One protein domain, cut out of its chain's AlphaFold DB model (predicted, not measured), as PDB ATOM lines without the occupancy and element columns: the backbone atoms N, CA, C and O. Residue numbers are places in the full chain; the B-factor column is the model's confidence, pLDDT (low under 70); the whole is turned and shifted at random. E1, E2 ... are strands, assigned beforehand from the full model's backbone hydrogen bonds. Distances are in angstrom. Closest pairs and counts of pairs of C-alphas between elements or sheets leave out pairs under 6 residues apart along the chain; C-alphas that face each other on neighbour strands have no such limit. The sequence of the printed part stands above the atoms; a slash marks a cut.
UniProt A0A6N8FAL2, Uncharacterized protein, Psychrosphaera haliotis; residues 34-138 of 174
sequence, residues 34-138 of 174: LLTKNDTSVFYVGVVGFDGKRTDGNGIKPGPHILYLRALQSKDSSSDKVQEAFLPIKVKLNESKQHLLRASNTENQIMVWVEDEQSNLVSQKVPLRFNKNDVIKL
ATOM      1  N   LEU A  34     -50.865  -4.348  11.941       68.38
ATOM      2  CA  LEU A  34     -51.687  -3.604  11.008       68.38
ATOM      3  C   LEU A  34     -52.483  -4.567  10.136       68.38
ATOM      4  O   LEU A  34     -51.909  -5.409   9.444       68.38
ATOM      5  N   LEU A  35     -53.795  -4.362  10.109       62.25
ATOM      6  CA  LEU A  35     -54.671  -4.880   9.069       62.25
ATOM      7  C   LEU A  35     -55.063  -3.717   8.154       62.25
ATOM      8  O   LEU A  35     -55.539  -2.684   8.623       62.25
ATOM      9  N   THR A  36     -54.853  -3.864   6.851       62.69
ATOM     10  CA  THR A  36     -55.298  -2.881   5.855       62.69
ATOM     11  C   THR A  36     -55.871  -3.582   4.630       62.69
ATOM     12  O   THR A  36     -55.535  -4.729   4.348       62.69
ATOM     13  N   LYS A  37     -56.762  -2.912   3.899       64.19
ATOM     14  CA  LYS A  37     -57.424  -3.460   2.710       64.19
ATOM     15  C   LYS A  37     -57.358  -2.474   1.550       64.19
ATOM     16  O   LYS A  37     -57.390  -1.264   1.761       64.19
ATOM     17  N   ASN A  38     -57.293  -2.998   0.336       65.50
ATOM     18  CA  ASN A  38     -57.591  -2.260  -0.886       65.50
ATOM     19  C   ASN A  38     -58.726  -2.973  -1.643       65.50
ATOM     20  O   ASN A  38     -59.222  -4.003  -1.186       65.50
ATOM     21  N   ASP A  39     -59.113  -2.446  -2.803       63.44
ATOM     22  CA  ASP A  39     -60.252  -2.947  -3.589       63.44
ATOM     23  C   ASP A  39     -60.141  -4.427  -3.999       63.44
ATOM     24  O   ASP A  39     -61.139  -5.052  -4.343       63.44
ATOM     25  N   THR A  40     -58.934  -4.997  -3.971       64.62
ATOM     26  CA  THR A  40     -58.641  -6.345  -4.485       64.62
ATOM     27  C   THR A  40     -57.860  -7.211  -3.505       64.62
ATOM     28  O   THR A  40     -57.430  -8.302  -3.864       64.62
ATOM     29  N   SER A  41     -57.556  -6.737  -2.298       68.62
ATOM     30  CA  SER A  41     -56.670  -7.459  -1.387       68.62
ATOM     31  C   SER A  41     -56.790  -7.017   0.065       68.62
ATOM     32  O   SER A  41     -56.945  -5.833   0.366       68.62
ATOM     33  N   VAL A  42     -56.605  -7.977   0.968       68.69
ATOM     34  CA  VAL A  42     -56.417  -7.752   2.406       68.69
ATOM     35  C   VAL A  42     -54.956  -8.003   2.755       68.69
ATOM     36  O   VAL A  42     -54.376  -9.000   2.325       68.69
ATOM     37  N   PHE A  43     -54.373  -7.105   3.541       74.44
ATOM     38  CA  PHE A  43     -52.996  -7.158   4.002       74.44
ATOM     39  C   PHE A  43     -52.954  -7.217   5.518       74.44
ATOM     40  O   PHE A  43     -53.468  -6.331   6.200       74.44
ATOM     41  N   TYR A  44     -52.270  -8.228   6.030       79.00
ATOM     42  CA  TYR A  44     -51.899  -8.329   7.431       79.00
ATOM     43  C   TYR A  44     -50.397  -8.114   7.547       79.00
ATOM     44  O   TYR A  44     -49.638  -8.808   6.877       79.00
ATOM     45  N   VAL A  45     -49.951  -7.176   8.380       81.31
ATOM     46  CA  VAL A  45     -48.529  -6.943   8.653       81.31
ATOM     47  C   VAL A  45     -48.302  -6.953  10.158       81.31
ATOM     48  O   VAL A  45     -48.958  -6.222  10.897       81.31
ATOM     49  N   GLY A  46     -47.357  -7.770  10.614       83.69
ATOM     50  CA  GLY A  46     -47.008  -7.884  12.027       83.69
ATOM     51  C   GLY A  46     -45.504  -7.985  12.250       83.69
ATOM     52  O   GLY A  46     -44.755  -8.418  11.370       83.69
ATOM     53  N   VAL A  47     -45.062  -7.597  13.446       84.44
ATOM     54  CA  VAL A  47     -43.688  -7.818  13.908       84.44
ATOM     55  C   VAL A  47     -43.563  -9.267  14.374       84.44
ATOM     56  O   VAL A  47     -44.378  -9.743  15.156       84.44
ATOM     57  N   VAL A  48     -42.543  -9.977  13.893       86.19
ATOM     58  CA  VAL A  48     -42.262 -11.376  14.279       86.19
ATOM     59  C   VAL A  48     -40.896 -11.551  14.946       86.19
ATOM     60  O   VAL A  48     -40.573 -12.622  15.465       86.19
ATOM     61  N   GLY A  49     -40.074 -10.502  14.934       84.25
ATOM     62  CA  GLY A  49     -38.754 -10.503  15.545       84.25
ATOM     63  C   GLY A  49     -38.124  -9.114  15.619       84.25
ATOM     64  O   GLY A  49     -38.528  -8.207  14.896       84.25
ATOM     65  N   PHE A  50     -37.107  -8.964  16.463       90.50
ATOM     66  CA  PHE A  50     -36.205  -7.814  16.483       90.50
ATOM     67  C   PHE A  50     -34.783  -8.266  16.831       90.50
ATOM     68  O   PHE A  50     -34.611  -9.177  17.637       90.50
ATOM     69  N   ASP A  51     -33.766  -7.680  16.198       90.25
ATOM     70  CA  ASP A  51     -32.339  -7.963  16.442       90.25
ATOM     71  C   ASP A  51     -31.985  -9.468  16.514       90.25
ATOM     72  O   ASP A  51     -31.207  -9.921  17.354       90.25
ATOM     73  N   GLY A  52     -32.604 -10.272  15.643       83.50
ATOM     74  CA  GLY A  52     -32.395 -11.722  15.566       83.50
ATOM     75  C   GLY A  52     -33.157 -12.546  16.612       83.50
ATOM     76  O   GLY A  52     -33.030 -13.768  16.628       83.50
ATOM     77  N   LYS A  53     -33.967 -11.913  17.465       83.88
ATOM     78  CA  LYS A  53     -34.815 -12.567  18.470       83.88
ATOM     79  C   LYS A  53     -36.270 -12.569  18.027       83.88
ATOM     80  O   LYS A  53     -36.742 -11.607  17.428       83.88
ATOM     81  N   ARG A  54     -36.998 -13.640  18.342       85.19
ATOM     82  CA  ARG A  54     -38.443 -13.730  18.095       85.19
ATOM     83  C   ARG A  54     -39.201 -12.819  19.065       85.19
ATOM     84  O   ARG A  54     -38.862 -12.778  20.244       85.19
ATOM     85  N   THR A  55     -40.228 -12.134  18.576       82.56
ATOM     86  CA  THR A  55     -41.162 -11.340  19.389       82.56
ATOM     87  C   THR A  55     -42.544 -11.336  18.736       82.56
ATOM     88  O   THR A  55     -42.674 -11.665  17.558       82.56
ATOM     89  N   ASP A  56     -43.560 -10.970  19.501       77.94
ATOM     90  CA  ASP A  56     -44.904 -10.609  19.047       77.94
ATOM     91  C   ASP A  56     -45.073  -9.086  18.857       77.94
ATOM     92  O   ASP A  56     -46.161  -8.620  18.533       77.94
ATOM     93  N   GLY A  57     -43.998  -8.313  19.054       78.81
ATOM     94  CA  GLY A  57     -44.000  -6.853  18.981       78.81
ATOM     95  C   GLY A  57     -44.004  -6.171  20.347       78.81
ATOM     96  O   GLY A  57     -43.865  -4.953  20.392       78.81
ATOM     97  N   ASN A  58     -44.104  -6.923  21.446       81.62
ATOM     98  CA  ASN A  58     -44.057  -6.391  22.804       81.62
ATOM     99  C   ASN A  58     -42.647  -6.450  23.403       81.62
ATOM    100  O   ASN A  58     -41.787  -7.233  22.986       81.62
ATOM    101  N   GLY A  59     -42.417  -5.639  24.437       80.62
ATOM    102  CA  GLY A  59     -41.216  -5.752  25.260       80.62
ATOM    103  C   GLY A  59     -39.945  -5.194  24.607       80.62
ATOM    104  O   GLY A  59     -38.843  -5.516  25.059       80.62
ATOM    105  N   ILE A  60     -40.064  -4.392  23.545       87.12
ATOM    106  CA  ILE A  60     -38.906  -3.879  22.805       87.12
ATOM    107  C   ILE A  60     -38.363  -2.656  23.540       87.12
ATOM    108  O   ILE A  60     -39.103  -1.743  23.890       87.12
ATOM    109  N   LYS A  61     -37.063  -2.642  23.830       90.62
ATOM    110  CA  LYS A  61     -36.453  -1.508  24.532       90.62
ATOM    111  C   LYS A  61     -36.414  -0.272  23.613       90.62
ATOM    112  O   LYS A  61     -36.360  -0.427  22.396       90.62
ATOM    113  N   PRO A  62     -36.415   0.955  24.157       91.06
ATOM    114  CA  PRO A  62     -36.139   2.150  23.374       91.06
ATOM    115  C   PRO A  62     -34.709   2.103  22.829       91.06
ATOM    116  O   PRO A  62     -33.791   1.643  23.513       91.06
ATOM    117  N   GLY A  63     -34.509   2.610  21.615       93.06
ATOM    118  CA  GLY A  63     -33.213   2.600  20.945       93.06
ATOM    119  C   GLY A  63     -33.267   2.191  19.471       93.06
ATOM    120  O   GLY A  63     -34.342   2.032  18.883       93.06
ATOM    121  N   PRO A  64     -32.091   2.088  18.828       95.12
ATOM    122  CA  PRO A  64     -31.975   1.613  17.459       95.12
ATOM    123  C   PRO A  64     -32.138   0.090  17.387       95.12
ATOM    124  O   PRO A  64     -31.411  -0.639  18.055       95.12
ATOM    125  N   HIS A  65     -33.035  -0.380  16.520       94.38
ATOM    126  CA  HIS A  65     -33.319  -1.803  16.323       94.38
ATOM    127  C   HIS A  65     -33.531  -2.140  14.845       94.38
ATOM    128  O   HIS A  65     -33.859  -1.278  14.021       94.38
ATOM    129  N   ILE A  66     -33.383  -3.420  14.511       93.56
ATOM    130  CA  ILE A  66     -33.877  -3.995  13.259       93.56
ATOM    131  C   ILE A  66     -35.093  -4.849  13.597       93.56
ATOM    132  O   ILE A  66     -34.955  -5.901  14.219       93.56
ATOM    133  N   LEU A  67     -36.275  -4.418  13.164       91.31
ATOM    134  CA  LEU A  67     -37.492  -5.218  13.274       91.31
ATOM    135  C   LEU A  67     -37.625  -6.119  12.054       91.31
ATOM    136  O   LEU A  67     -37.344  -5.704  10.932       91.31
ATOM    137  N   TYR A  68     -38.113  -7.331  12.269       90.31
ATOM    138  CA  TYR A  68     -38.457  -8.278  11.222       90.31
ATOM    139  C   TYR A  68     -39.974  -8.344  11.118       90.31
ATOM    140  O   TYR A  68     -40.657  -8.772  12.051       90.31
ATOM    141  N   LEU A  69     -40.487  -7.892   9.981       88.50
ATOM    142  CA  LEU A  69     -41.904  -7.878   9.671       88.50
ATOM    143  C   LEU A  69     -42.275  -9.104   8.849       88.50
ATOM    144  O   LEU A  69     -41.514  -9.547   7.986       88.50
ATOM    145  N   ARG A  70     -43.482  -9.598   9.090       86.19
ATOM    146  CA  ARG A  70     -44.157 -10.599   8.275       86.19
ATOM    147  C   ARG A  70     -45.420  -9.971   7.716       86.19
ATOM    148  O   ARG A  70     -46.227  -9.446   8.481       86.19
ATOM    149  N   ALA A  71     -45.581 -10.032   6.402       84.31
ATOM    150  CA  ALA A  71     -46.765  -9.556   5.711       84.31
ATOM    151  C   ALA A  71     -47.466 -10.712   4.995       84.31
ATOM    152  O   ALA A  71     -46.808 -11.532   4.360       84.31
ATOM    153  N   LEU A  72     -48.793 -10.752   5.076       83.12
ATOM    154  CA  LEU A  72     -49.655 -11.688   4.363       83.12
ATOM    155  C   LEU A  72     -50.616 -10.893   3.480       83.12
ATOM    156  O   LEU A  72     -51.233  -9.945   3.955       83.12
ATOM    157  N   GLN A  73     -50.743 -11.279   2.213       82.38
ATOM    158  CA  GLN A  73     -51.690 -10.699   1.260       82.38
ATOM    159  C   GLN A  73     -52.688 -11.762   0.806       82.38
ATOM    160  O   GLN A  73     -52.284 -12.722   0.156       82.38
ATOM    161  N   SER A  74     -53.980 -11.549   1.045       78.94
ATOM    162  CA  SER A  74     -55.059 -12.288   0.371       78.94
ATOM    163  C   SER A  74     -55.557 -11.479  -0.823       78.94
ATOM    164  O   SER A  74     -55.807 -10.290  -0.652       78.94
ATOM    165  N   LYS A  75     -55.694 -12.086  -2.010       71.88
ATOM    166  CA  LYS A  75     -56.218 -11.430  -3.236       71.88
ATOM    167  C   LYS A  75     -57.698 -11.691  -3.500       71.88
ATOM    168  O   LYS A  75     -58.321 -10.976  -4.274       71.88
ATOM    169  N   ASP A  76     -58.251 -12.686  -2.821       63.53
ATOM    170  CA  ASP A  76     -59.631 -13.105  -2.992       63.53
ATOM    171  C   ASP A  76     -60.354 -12.961  -1.645       63.53
ATOM    172  O   ASP A  76     -59.726 -12.937  -0.578       63.53
ATOM    173  N   SER A  77     -61.687 -12.885  -1.674       53.75
ATOM    174  CA  SER A  77     -62.517 -12.942  -0.462       53.75
ATOM    175  C   SER A  77     -62.390 -14.282   0.278       53.75
ATOM    176  O   SER A  77     -62.754 -14.367   1.449       53.75
ATOM    177  N   SER A  78     -61.837 -15.315  -0.372       54.19
ATOM    178  CA  SER A  78     -61.357 -16.523   0.294       54.19
ATOM    179  C   SER A  78     -59.996 -16.239   0.939       54.19
ATOM    180  O   SER A  78     -58.943 -16.320   0.311       54.19
ATOM    181  N   SER A  79     -60.029 -15.897   2.220       63.50
ATOM    182  CA  SER A  79     -58.880 -15.590   3.080       63.50
ATOM    183  C   SER A  79     -57.939 -16.775   3.352       63.50
ATOM    184  O   SER A  79     -57.012 -16.646   4.148       63.50
ATOM    185  N   ASP A  80     -58.153 -17.926   2.708       65.12
ATOM    186  CA  ASP A  80     -57.374 -19.146   2.902       65.12
ATOM    187  C   ASP A  80     -56.173 -19.264   1.953       65.12
ATOM    188  O   ASP A  80     -55.352 -20.153   2.151       65.12
ATOM    189  N   LYS A  81     -56.017 -18.394   0.946       71.81
ATOM    190  CA  LYS A  81     -54.833 -18.350   0.071       71.81
ATOM    191  C   LYS A  81     -54.138 -17.005   0.183       71.81
ATOM    192  O   LYS A  81     -54.656 -15.990  -0.275       71.81
ATOM    193  N   VAL A  82     -52.930 -17.015   0.736       76.88
ATOM    194  CA  VAL A  82     -52.164 -15.791   0.965       76.88
ATOM    195  C   VAL A  82     -50.783 -15.842   0.334       76.88
ATOM    196  O   VAL A  82     -50.152 -16.891   0.253       76.88
ATOM    197  N   GLN A  83     -50.297 -14.687  -0.099       82.38
ATOM    198  CA  GLN A  83     -48.889 -14.472  -0.418       82.38
ATOM    199  C   GLN A  83     -48.179 -13.977   0.835       82.38
ATOM    200  O   GLN A  83     -48.730 -13.163   1.572       82.38
ATOM    201  N   GLU A  84     -46.962 -14.450   1.074       82.81
ATOM    202  CA  GLU A  84     -46.169 -14.067   2.241       82.81
ATOM    203  C   GLU A  84     -44.944 -13.247   1.832       82.81
ATOM    204  O   GLU A  84     -44.311 -13.502   0.807       82.81
ATOM    205  N   ALA A  85     -44.603 -12.256   2.651       84.88
ATOM    206  CA  ALA A  85     -43.370 -11.496   2.530       84.88
ATOM    207  C   ALA A  85     -42.725 -11.292   3.904       84.88
ATOM    208  O   ALA A  85     -43.410 -11.058   4.903       84.88
ATOM    209  N   PHE A  86     -41.393 -11.328   3.935       86.69
ATOM    210  CA  PHE A  86     -40.593 -10.986   5.108       86.69
ATOM    211  C   PHE A  86     -39.732  -9.767   4.805       86.69
ATOM    212  O   PHE A  86     -39.093  -9.702   3.754       86.69
ATOM    213  N   LEU A  87     -39.701  -8.810   5.730       88.62
ATOM    214  CA  LEU A  87     -39.006  -7.545   5.524       88.62
ATOM    215  C   LEU A  87     -38.314  -7.078   6.807       88.62
ATOM    216  O   LEU A  87     -38.992  -6.870   7.814       88.62
ATOM    217  N   PRO A  88     -36.988  -6.862   6.794       91.38
ATOM    218  CA  PRO A  88     -36.330  -6.125   7.859       91.38
ATOM    219  C   PRO A  88     -36.554  -4.613   7.697       91.38
ATOM    220  O   PRO A  88     -36.395  -4.070   6.603       91.38
ATOM    221  N   ILE A  89     -36.847  -3.914   8.793       93.81
ATOM    222  CA  ILE A  89     -36.942  -2.451   8.846       93.81
ATOM    223  C   ILE A  89     -36.078  -1.912   9.989       93.81
ATOM    224  O   ILE A  89     -36.126  -2.399  11.118       93.81
ATOM    225  N   LYS A  90     -35.262  -0.895   9.691       94.88
ATOM    226  CA  LYS A  90     -34.485  -0.176  10.706       94.88
ATOM    227  C   LYS A  90     -35.378   0.850  11.391       94.88
ATOM    228  O   LYS A  90     -36.021   1.653  10.711       94.88
ATOM    229  N   VAL A  91     -35.369   0.847  12.717       94.31
ATOM    230  CA  VAL A  91     -36.161   1.760  13.544       94.31
ATOM    231  C   VAL A  91     -35.294   2.399  14.622       94.31
ATOM    232  O   VAL A  91     -34.279   1.833  15.028       94.31
ATOM    233  N   LYS A  92     -35.702   3.571  15.103       95.06
ATOM    234  CA  LYS A  92     -35.158   4.212  16.302       95.06
ATOM    235  C   LYS A  92     -36.316   4.515  17.248       95.06
ATOM    236  O   LYS A  92     -36.922   5.579  17.161       95.06
ATOM    237  N   LEU A  93     -36.631   3.561  18.118       91.12
ATOM    238  CA  LEU A  93     -37.747   3.662  19.053       91.12
ATOM    239  C   LEU A  93     -37.405   4.671  20.154       91.12
ATOM    240  O   LEU A  93     -36.333   4.604  20.758       91.12
ATOM    241  N   ASN A  94     -38.302   5.618  20.397       88.75
ATOM    242  CA  ASN A  94     -38.253   6.512  21.551       88.75
ATOM    243  C   ASN A  94     -38.948   5.865  22.760       88.75
ATOM    244  O   ASN A  94     -39.574   4.810  22.650       88.75
ATOM    245  N   GLU A  95     -38.818   6.489  23.929       85.12
ATOM    246  CA  GLU A  95     -39.612   6.110  25.096       85.12
ATOM    247  C   GLU A  95     -41.085   6.448  24.837       85.12
ATOM    248  O   GLU A  95     -41.500   7.596  24.966       85.12
ATOM    249  N   SER A  96     -41.864   5.437  24.469       74.12
ATOM    250  CA  SER A  96     -43.305   5.523  24.229       74.12
ATOM    251  C   SER A  96     -43.979   4.286  24.811       74.12
ATOM    252  O   SER A  96     -43.340   3.238  24.928       74.12
ATOM    253  N   LYS A  97     -45.263   4.368  25.179       68.69
ATOM    254  CA  LYS A  97     -46.000   3.156  25.572       68.69
ATOM    255  C   LYS A  97     -46.221   2.269  24.345       68.69
ATOM    256  O   LYS A  97     -46.162   1.041  24.443       68.69
ATOM    257  N   GLN A  98     -46.420   2.897  23.189       82.38
ATOM    258  CA  GLN A  98     -46.738   2.209  21.952       82.38
ATOM    259  C   GLN A  98     -46.126   2.886  20.723       82.38
ATOM    260  O   GLN A  98     -45.907   4.096  20.669       82.38
ATOM    261  N   HIS A  99     -45.872   2.078  19.706       87.31
ATOM    262  CA  HIS A  99     -45.565   2.486  18.346       87.31
ATOM    263  C   HIS A  99     -46.555   1.809  17.404       87.31
ATOM    264  O   HIS A  99     -47.097   0.734  17.682       87.31
ATOM    265  N   LEU A 100     -46.807   2.444  16.270       84.94
ATOM    266  CA  LEU A 100     -47.809   2.000  15.315       84.94
ATOM    267  C   LEU A 100     -47.127   1.585  14.022       84.94
ATOM    268  O   LEU A 100     -46.446   2.386  13.382       84.94
ATOM    269  N   LEU A 101     -47.336   0.333  13.619       87.50
ATOM    270  CA  LEU A 101     -47.006  -0.110  12.275       87.50
ATOM    271  C   LEU A 101     -48.048   0.454  11.304       87.50
ATOM    272  O   LEU A 101     -49.256   0.300  11.489       87.50
ATOM    273  N   ARG A 102     -47.578   1.127  10.264       85.12
ATOM    274  CA  ARG A 102     -48.382   1.779   9.238       85.12
ATOM    275  C   ARG A 102     -48.056   1.206   7.877       85.12
ATOM    276  O   ARG A 102     -46.930   0.788   7.618       85.12
ATOM    277  N   ALA A 103     -49.045   1.247   6.996       81.88
ATOM    278  CA  ALA A 103     -48.853   0.959   5.594       81.88
ATOM    279  C   ALA A 103     -49.733   1.867   4.740       81.88
ATOM    280  O   ALA A 103     -50.868   2.167   5.111       81.88
ATOM    281  N   SER A 104     -49.226   2.255   3.577       80.00
ATOM    282  CA  SER A 104     -50.015   2.888   2.523       80.00
ATOM    283  C   SER A 104     -49.769   2.204   1.198       80.00
ATOM    284  O   SER A 104     -48.663   1.750   0.910       80.00
ATOM    285  N   ASN A 105     -50.804   2.179   0.369       72.31
ATOM    286  CA  ASN A 105     -50.666   1.837  -1.033       72.31
ATOM    287  C   ASN A 105     -50.343   3.121  -1.807       72.31
ATOM    288  O   ASN A 105     -51.118   4.077  -1.779       72.31
ATOM    289  N   THR A 106     -49.185   3.173  -2.451       66.69
ATOM    290  CA  THR A 106     -48.740   4.314  -3.254       66.69
ATOM    291  C   THR A 106     -48.095   3.758  -4.517       66.69
ATOM    292  O   THR A 106     -47.217   2.907  -4.428       66.69
ATOM    293  N   GLU A 107     -48.553   4.189  -5.698       61.00
ATOM    294  CA  GLU A 107     -47.930   3.833  -6.989       61.00
ATOM    295  C   GLU A 107     -47.751   2.313  -7.217       61.00
ATOM    296  O   GLU A 107     -46.696   1.842  -7.637       61.00
ATOM    297  N   ASN A 108     -48.792   1.519  -6.934       65.56
ATOM    298  CA  ASN A 108     -48.781   0.047  -7.026       65.56
ATOM    299  C   ASN A 108     -47.781  -0.659  -6.092       65.56
ATOM    300  O   ASN A 108     -47.465  -1.835  -6.294       65.56
ATOM    301  N   GLN A 109     -47.290   0.025  -5.062       74.81
ATOM    302  CA  GLN A 109     -46.444  -0.555  -4.028       74.81
ATOM    303  C   GLN A 109     -47.026  -0.271  -2.651       74.81
ATOM    304  O   GLN A 109     -47.553   0.805  -2.372       74.81
ATOM    305  N   ILE A 110     -46.912  -1.252  -1.763       79.38
ATOM    306  CA  ILE A 110     -47.297  -1.065  -0.369       79.38
ATOM    307  C   ILE A 110     -46.058  -0.640   0.386       79.38
ATOM    308  O   ILE A 110     -45.113  -1.410   0.524       79.38
ATOM    309  N   MET A 111     -46.072   0.592   0.863       85.94
ATOM    310  CA  MET A 111     -45.031   1.138   1.714       85.94
ATOM    311  C   MET A 111     -45.401   0.860   3.161       85.94
ATOM    312  O   MET A 111     -46.546   1.081   3.540       85.94
ATOM    313  N   VAL A 112     -44.445   0.408   3.965       88.38
ATOM    314  CA  VAL A 112     -44.614   0.131   5.395       88.38
ATOM    315  C   VAL A 112     -43.622   0.951   6.200       88.38
ATOM    316  O   VAL A 112     -42.489   1.164   5.766       88.38
ATOM    317  N   TRP A 113     -44.052   1.432   7.361       92.12
ATOM    318  CA  TRP A 113     -43.214   2.160   8.308       92.12
ATOM    319  C   TRP A 113     -43.779   2.079   9.725       92.12
ATOM    320  O   TRP A 113     -44.886   1.606   9.942       92.12
ATOM    321  N   VAL A 114     -43.000   2.541  10.691       90.25
ATOM    322  CA  VAL A 114     -43.355   2.654  12.106       90.25
ATOM    323  C   VAL A 114     -43.388   4.127  12.510       90.25
ATOM    324  O   VAL A 114     -42.472   4.885  12.168       90.25
ATOM    325  N   GLU A 115     -44.431   4.504  13.244       90.75
ATOM    326  CA  GLU A 115     -44.632   5.819  13.864       90.75
ATOM    327  C   GLU A 115     -44.713   5.698  15.392       90.75
ATOM    328  O   GLU A 115     -45.029   4.628  15.917       90.75
ATOM    329  N   ASP A 116     -44.442   6.786  16.110       86.81
ATOM    330  CA  ASP A 116     -44.808   6.915  17.524       86.81
ATOM    331  C   ASP A 116     -46.277   7.352  17.710       86.81
ATOM    332  O   ASP A 116     -47.025   7.542  16.748       86.81
ATOM    333  N   GLU A 117     -46.709   7.497  18.965       82.81
ATOM    334  CA  GLU A 117     -48.076   7.917  19.318       82.81
ATOM    335  C   GLU A 117     -48.432   9.317  18.796       82.81
ATOM    336  O   GLU A 117     -49.606   9.617  18.582       82.81
ATOM    337  N   GLN A 118     -47.436  10.171  18.557       87.25
ATOM    338  CA  GLN A 118     -47.607  11.519  18.013       87.25
ATOM    339  C   GLN A 118     -47.516  11.543  16.480       87.25
ATOM    340  O   GLN A 118     -47.493  12.616  15.883       87.25
ATOM    341  N   SER A 119     -47.518  10.373  15.829       85.75
ATOM    342  CA  SER A 119     -47.386  10.216  14.374       85.75
ATOM    343  C   SER A 119     -46.040  10.699  13.817       85.75
ATOM    344  O   SER A 119     -45.918  10.959  12.618       85.75
ATOM    345  N   ASN A 120     -45.002  10.794  14.654       90.31
ATOM    346  CA  ASN A 120     -43.651  11.025  14.165       90.31
ATOM    347  C   ASN A 120     -43.090   9.731  13.592       90.31
ATOM    348  O   ASN A 120     -43.176   8.656  14.189       90.31
ATOM    349  N   LEU A 121     -42.448   9.851  12.439       91.62
ATOM    350  CA  LEU A 121     -41.813   8.731  11.773       91.62
ATOM    351  C   LEU A 121     -40.554   8.288  12.547       91.62
ATOM    352  O   LEU A 121     -39.586   9.041  12.646       91.62
ATOM    353  N   VAL A 122     -40.535   7.043  13.037       93.06
ATOM    354  CA  VAL A 122     -39.394   6.455  13.781       93.06
ATOM    355  C   VAL A 122     -38.599   5.435  12.956       93.06
ATOM    356  O   VAL A 122     -37.770   4.687  13.475       93.06
ATOM    357  N   SER A 123     -38.856   5.375  11.651       93.00
ATOM    358  CA  SER A 123     -38.278   4.403  10.716       93.00
ATOM    359  C   SER A 123     -38.239   4.957   9.290       93.00
ATOM    360  O   SER A 123     -38.790   6.014   9.012       93.00
ATOM    361  N   GLN A 124     -37.611   4.256   8.352       90.88
ATOM    362  CA  GLN A 124     -37.757   4.594   6.931       90.88
ATOM    363  C   GLN A 124     -39.005   3.928   6.347       90.88
ATOM    364  O   GLN A 124     -39.324   2.798   6.708       90.88
ATOM    365  N   LYS A 125     -39.670   4.588   5.391       90.94
ATOM    366  CA  LYS A 125     -40.714   3.942   4.584       90.94
ATOM    367  C   LYS A 125     -40.072   2.934   3.638       90.94
ATOM    368  O   LYS A 125     -39.213   3.302   2.840       90.94
ATOM    369  N   VAL A 126     -40.496   1.678   3.718       89.88
ATOM    370  CA  VAL A 126     -39.919   0.565   2.954       89.88
ATOM    371  C   VAL A 126     -40.990  -0.162   2.138       89.88
ATOM    372  O   VAL A 126     -42.088  -0.383   2.648       89.88
ATOM    373  N   PRO A 127     -40.709  -0.545   0.881       87.94
ATOM    374  CA  PRO A 127     -41.679  -1.253   0.057       87.94
ATOM    375  C   PRO A 127     -41.783  -2.727   0.467       87.94
ATOM    376  O   PRO A 127     -40.778  -3.442   0.524       87.94
ATOM    377  N   LEU A 128     -43.005  -3.210   0.675       84.69
ATOM    378  CA  LEU A 128     -43.314  -4.634   0.733       84.69
ATOM    379  C   LEU A 128     -43.290  -5.231  -0.671       84.69
ATOM    380  O   LEU A 128     -43.897  -4.710  -1.608       84.69
ATOM    381  N   ARG A 129     -42.609  -6.369  -0.806       83.69
ATOM    382  CA  ARG A 129     -42.526  -7.124  -2.056       83.69
ATOM    383  C   ARG A 129     -43.015  -8.542  -1.819       83.69
ATOM    384  O   ARG A 129     -42.349  -9.317  -1.141       83.69
ATOM    385  N   PHE A 130     -44.162  -8.866  -2.402       79.38
ATOM    386  CA  PHE A 130     -44.696 -10.222  -2.416       79.38
ATOM    387  C   PHE A 130     -44.148 -10.977  -3.623       79.38
ATOM    388  O   PHE A 130     -44.172 -10.471  -4.750       79.38
ATOM    389  N   ASN A 131     -43.671 -12.199  -3.401       74.44
ATOM    390  CA  ASN A 131     -43.352 -13.091  -4.502       74.44
ATOM    391  C   ASN A 131     -44.657 -13.676  -5.050       74.44
ATOM    392  O   ASN A 131     -45.396 -14.353  -4.339       74.44
ATOM    393  N   LYS A 132     -44.948 -13.424  -6.332       68.25
ATOM    394  CA  LYS A 132     -46.200 -13.876  -6.954       68.25
ATOM    395  C   LYS A 132     -46.338 -15.402  -6.985       68.25
ATOM    396  O   LYS A 132     -47.467 -15.879  -7.049       68.25
ATOM    397  N   ASN A 133     -45.219 -16.124  -6.924       65.94
ATOM    398  CA  ASN A 133     -45.173 -17.582  -7.013       65.94
ATOM    399  C   ASN A 133     -45.302 -18.278  -5.647       65.94
ATOM    400  O   ASN A 133     -45.580 -19.472  -5.609       65.94
ATOM    401  N   ASP A 134     -45.144 -17.544  -4.541       67.00
ATOM    402  CA  ASP A 134     -45.185 -18.106  -3.189       67.00
ATOM    403  C   ASP A 134     -46.580 -17.898  -2.585       67.00
ATOM    404  O   ASP A 134     -46.833 -16.940  -1.853       67.00
ATOM    405  N   VAL A 135     -47.509 -18.790  -2.942       68.12
ATOM    406  CA  VAL A 135     -48.865 -18.831  -2.376       68.12
ATOM    407  C   VAL A 135     -48.933 -19.918  -1.309       68.12
ATOM    408  O   VAL A 135     -48.624 -21.081  -1.563       68.12
ATOM    409  N   ILE A 136     -49.369 -19.533  -0.117       70.50
ATOM    410  CA  ILE A 136     -49.525 -20.394   1.050       70.50
ATOM    411  C   ILE A 136     -51.016 -20.557   1.317       70.50
ATOM    412  O   ILE A 136     -51.766 -19.581   1.310       70.50
ATOM    413  N   LYS A 137     -51.447 -21.795   1.572       66.75
ATOM    414  CA  LYS A 137     -52.801 -22.062   2.047       66.75
ATOM    415  C   LYS A 137     -52.843 -21.988   3.575       66.75
ATOM    416  O   LYS A 137     -52.056 -22.662   4.236       66.75
ATOM    417  N   LEU A 138     -53.743 -21.187   4.130       61.31
ATOM    418  CA  LEU A 138     -53.981 -21.094   5.565       61.31
ATOM    419  C   LEU A 138     -54.940 -22.196   6.033       61.31
ATOM    420  O   LEU A 138     -55.783 -22.675   5.275       61.31
TER     421      LEU A 138
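This is residues 34 to 138 of the 174 residues of an uncharacterized protein of Psychrosphaera haliotis (UniProt A0A6N8FAL2). What shape do these coordinates make? A long, strongly twisted five-stranded sheet is partly covered on one face by a smaller three-stranded sheet, and the long link 51 to 62 loops at one end of it. What is it built of? The 105 printed residues hold eight named strands, E1 to E8, and no named helix: all strand. Both sheets are antiparallel, in the orders E1 E2 E3 E4 E8 and E5 E6 E7. How large is it? It is compact, radius of gyration of the C-alphas 14.0 A, spanning 40 by 28 by 19 A.

How does the large sheet run? E1, residues 34 to 38, E2, 41 to 50, E3, 63 to 74, and E4, 81 to 93, form a meander, each the antiparallel neighbour of the one before; N 36 and O 43, N 44 and O 72, at 2.9 A, and N 71 and O 85, at 2.8 A, are within hydrogen-bond range. E8, residues 135 to 137, is an edge strand, with N 82 and O 136 2.9 A apart. What of the small sheet? E5, residues 98 to 106, E6, 109 to 116, and E7, 126 to 128, form another meander, with N 104 and O 111 at 2.9 A and N 112 and O 126 at 2.8 A. Where do the sheets come close? The closest C-alphas of E1 and E5, Leu 34 and Leu 101, are 6.0 A apart; those of E4 and E7, Leu 87 and Leu 128, 7.1 A.

Where does E1 begin? C-alpha 34 is at (-51.687, -3.604, 11.008). How long are the longer strands? E2 measures 27.2 A, E3 33.5 A, E4 33.7 A, E5 25.4 A and E6 22.9 A; E4 bends by 66 degrees at residue 90. Where does E8 end? C-alpha 137 is at (-52.801, -22.062, 2.047).

Is the printed part cut? It has no cut, and the link E2 to E3 is long. Where is confidence low? Mean pLDDT of the printed part is 80.6; 24 residues are under 70, among them residues 34 to 42.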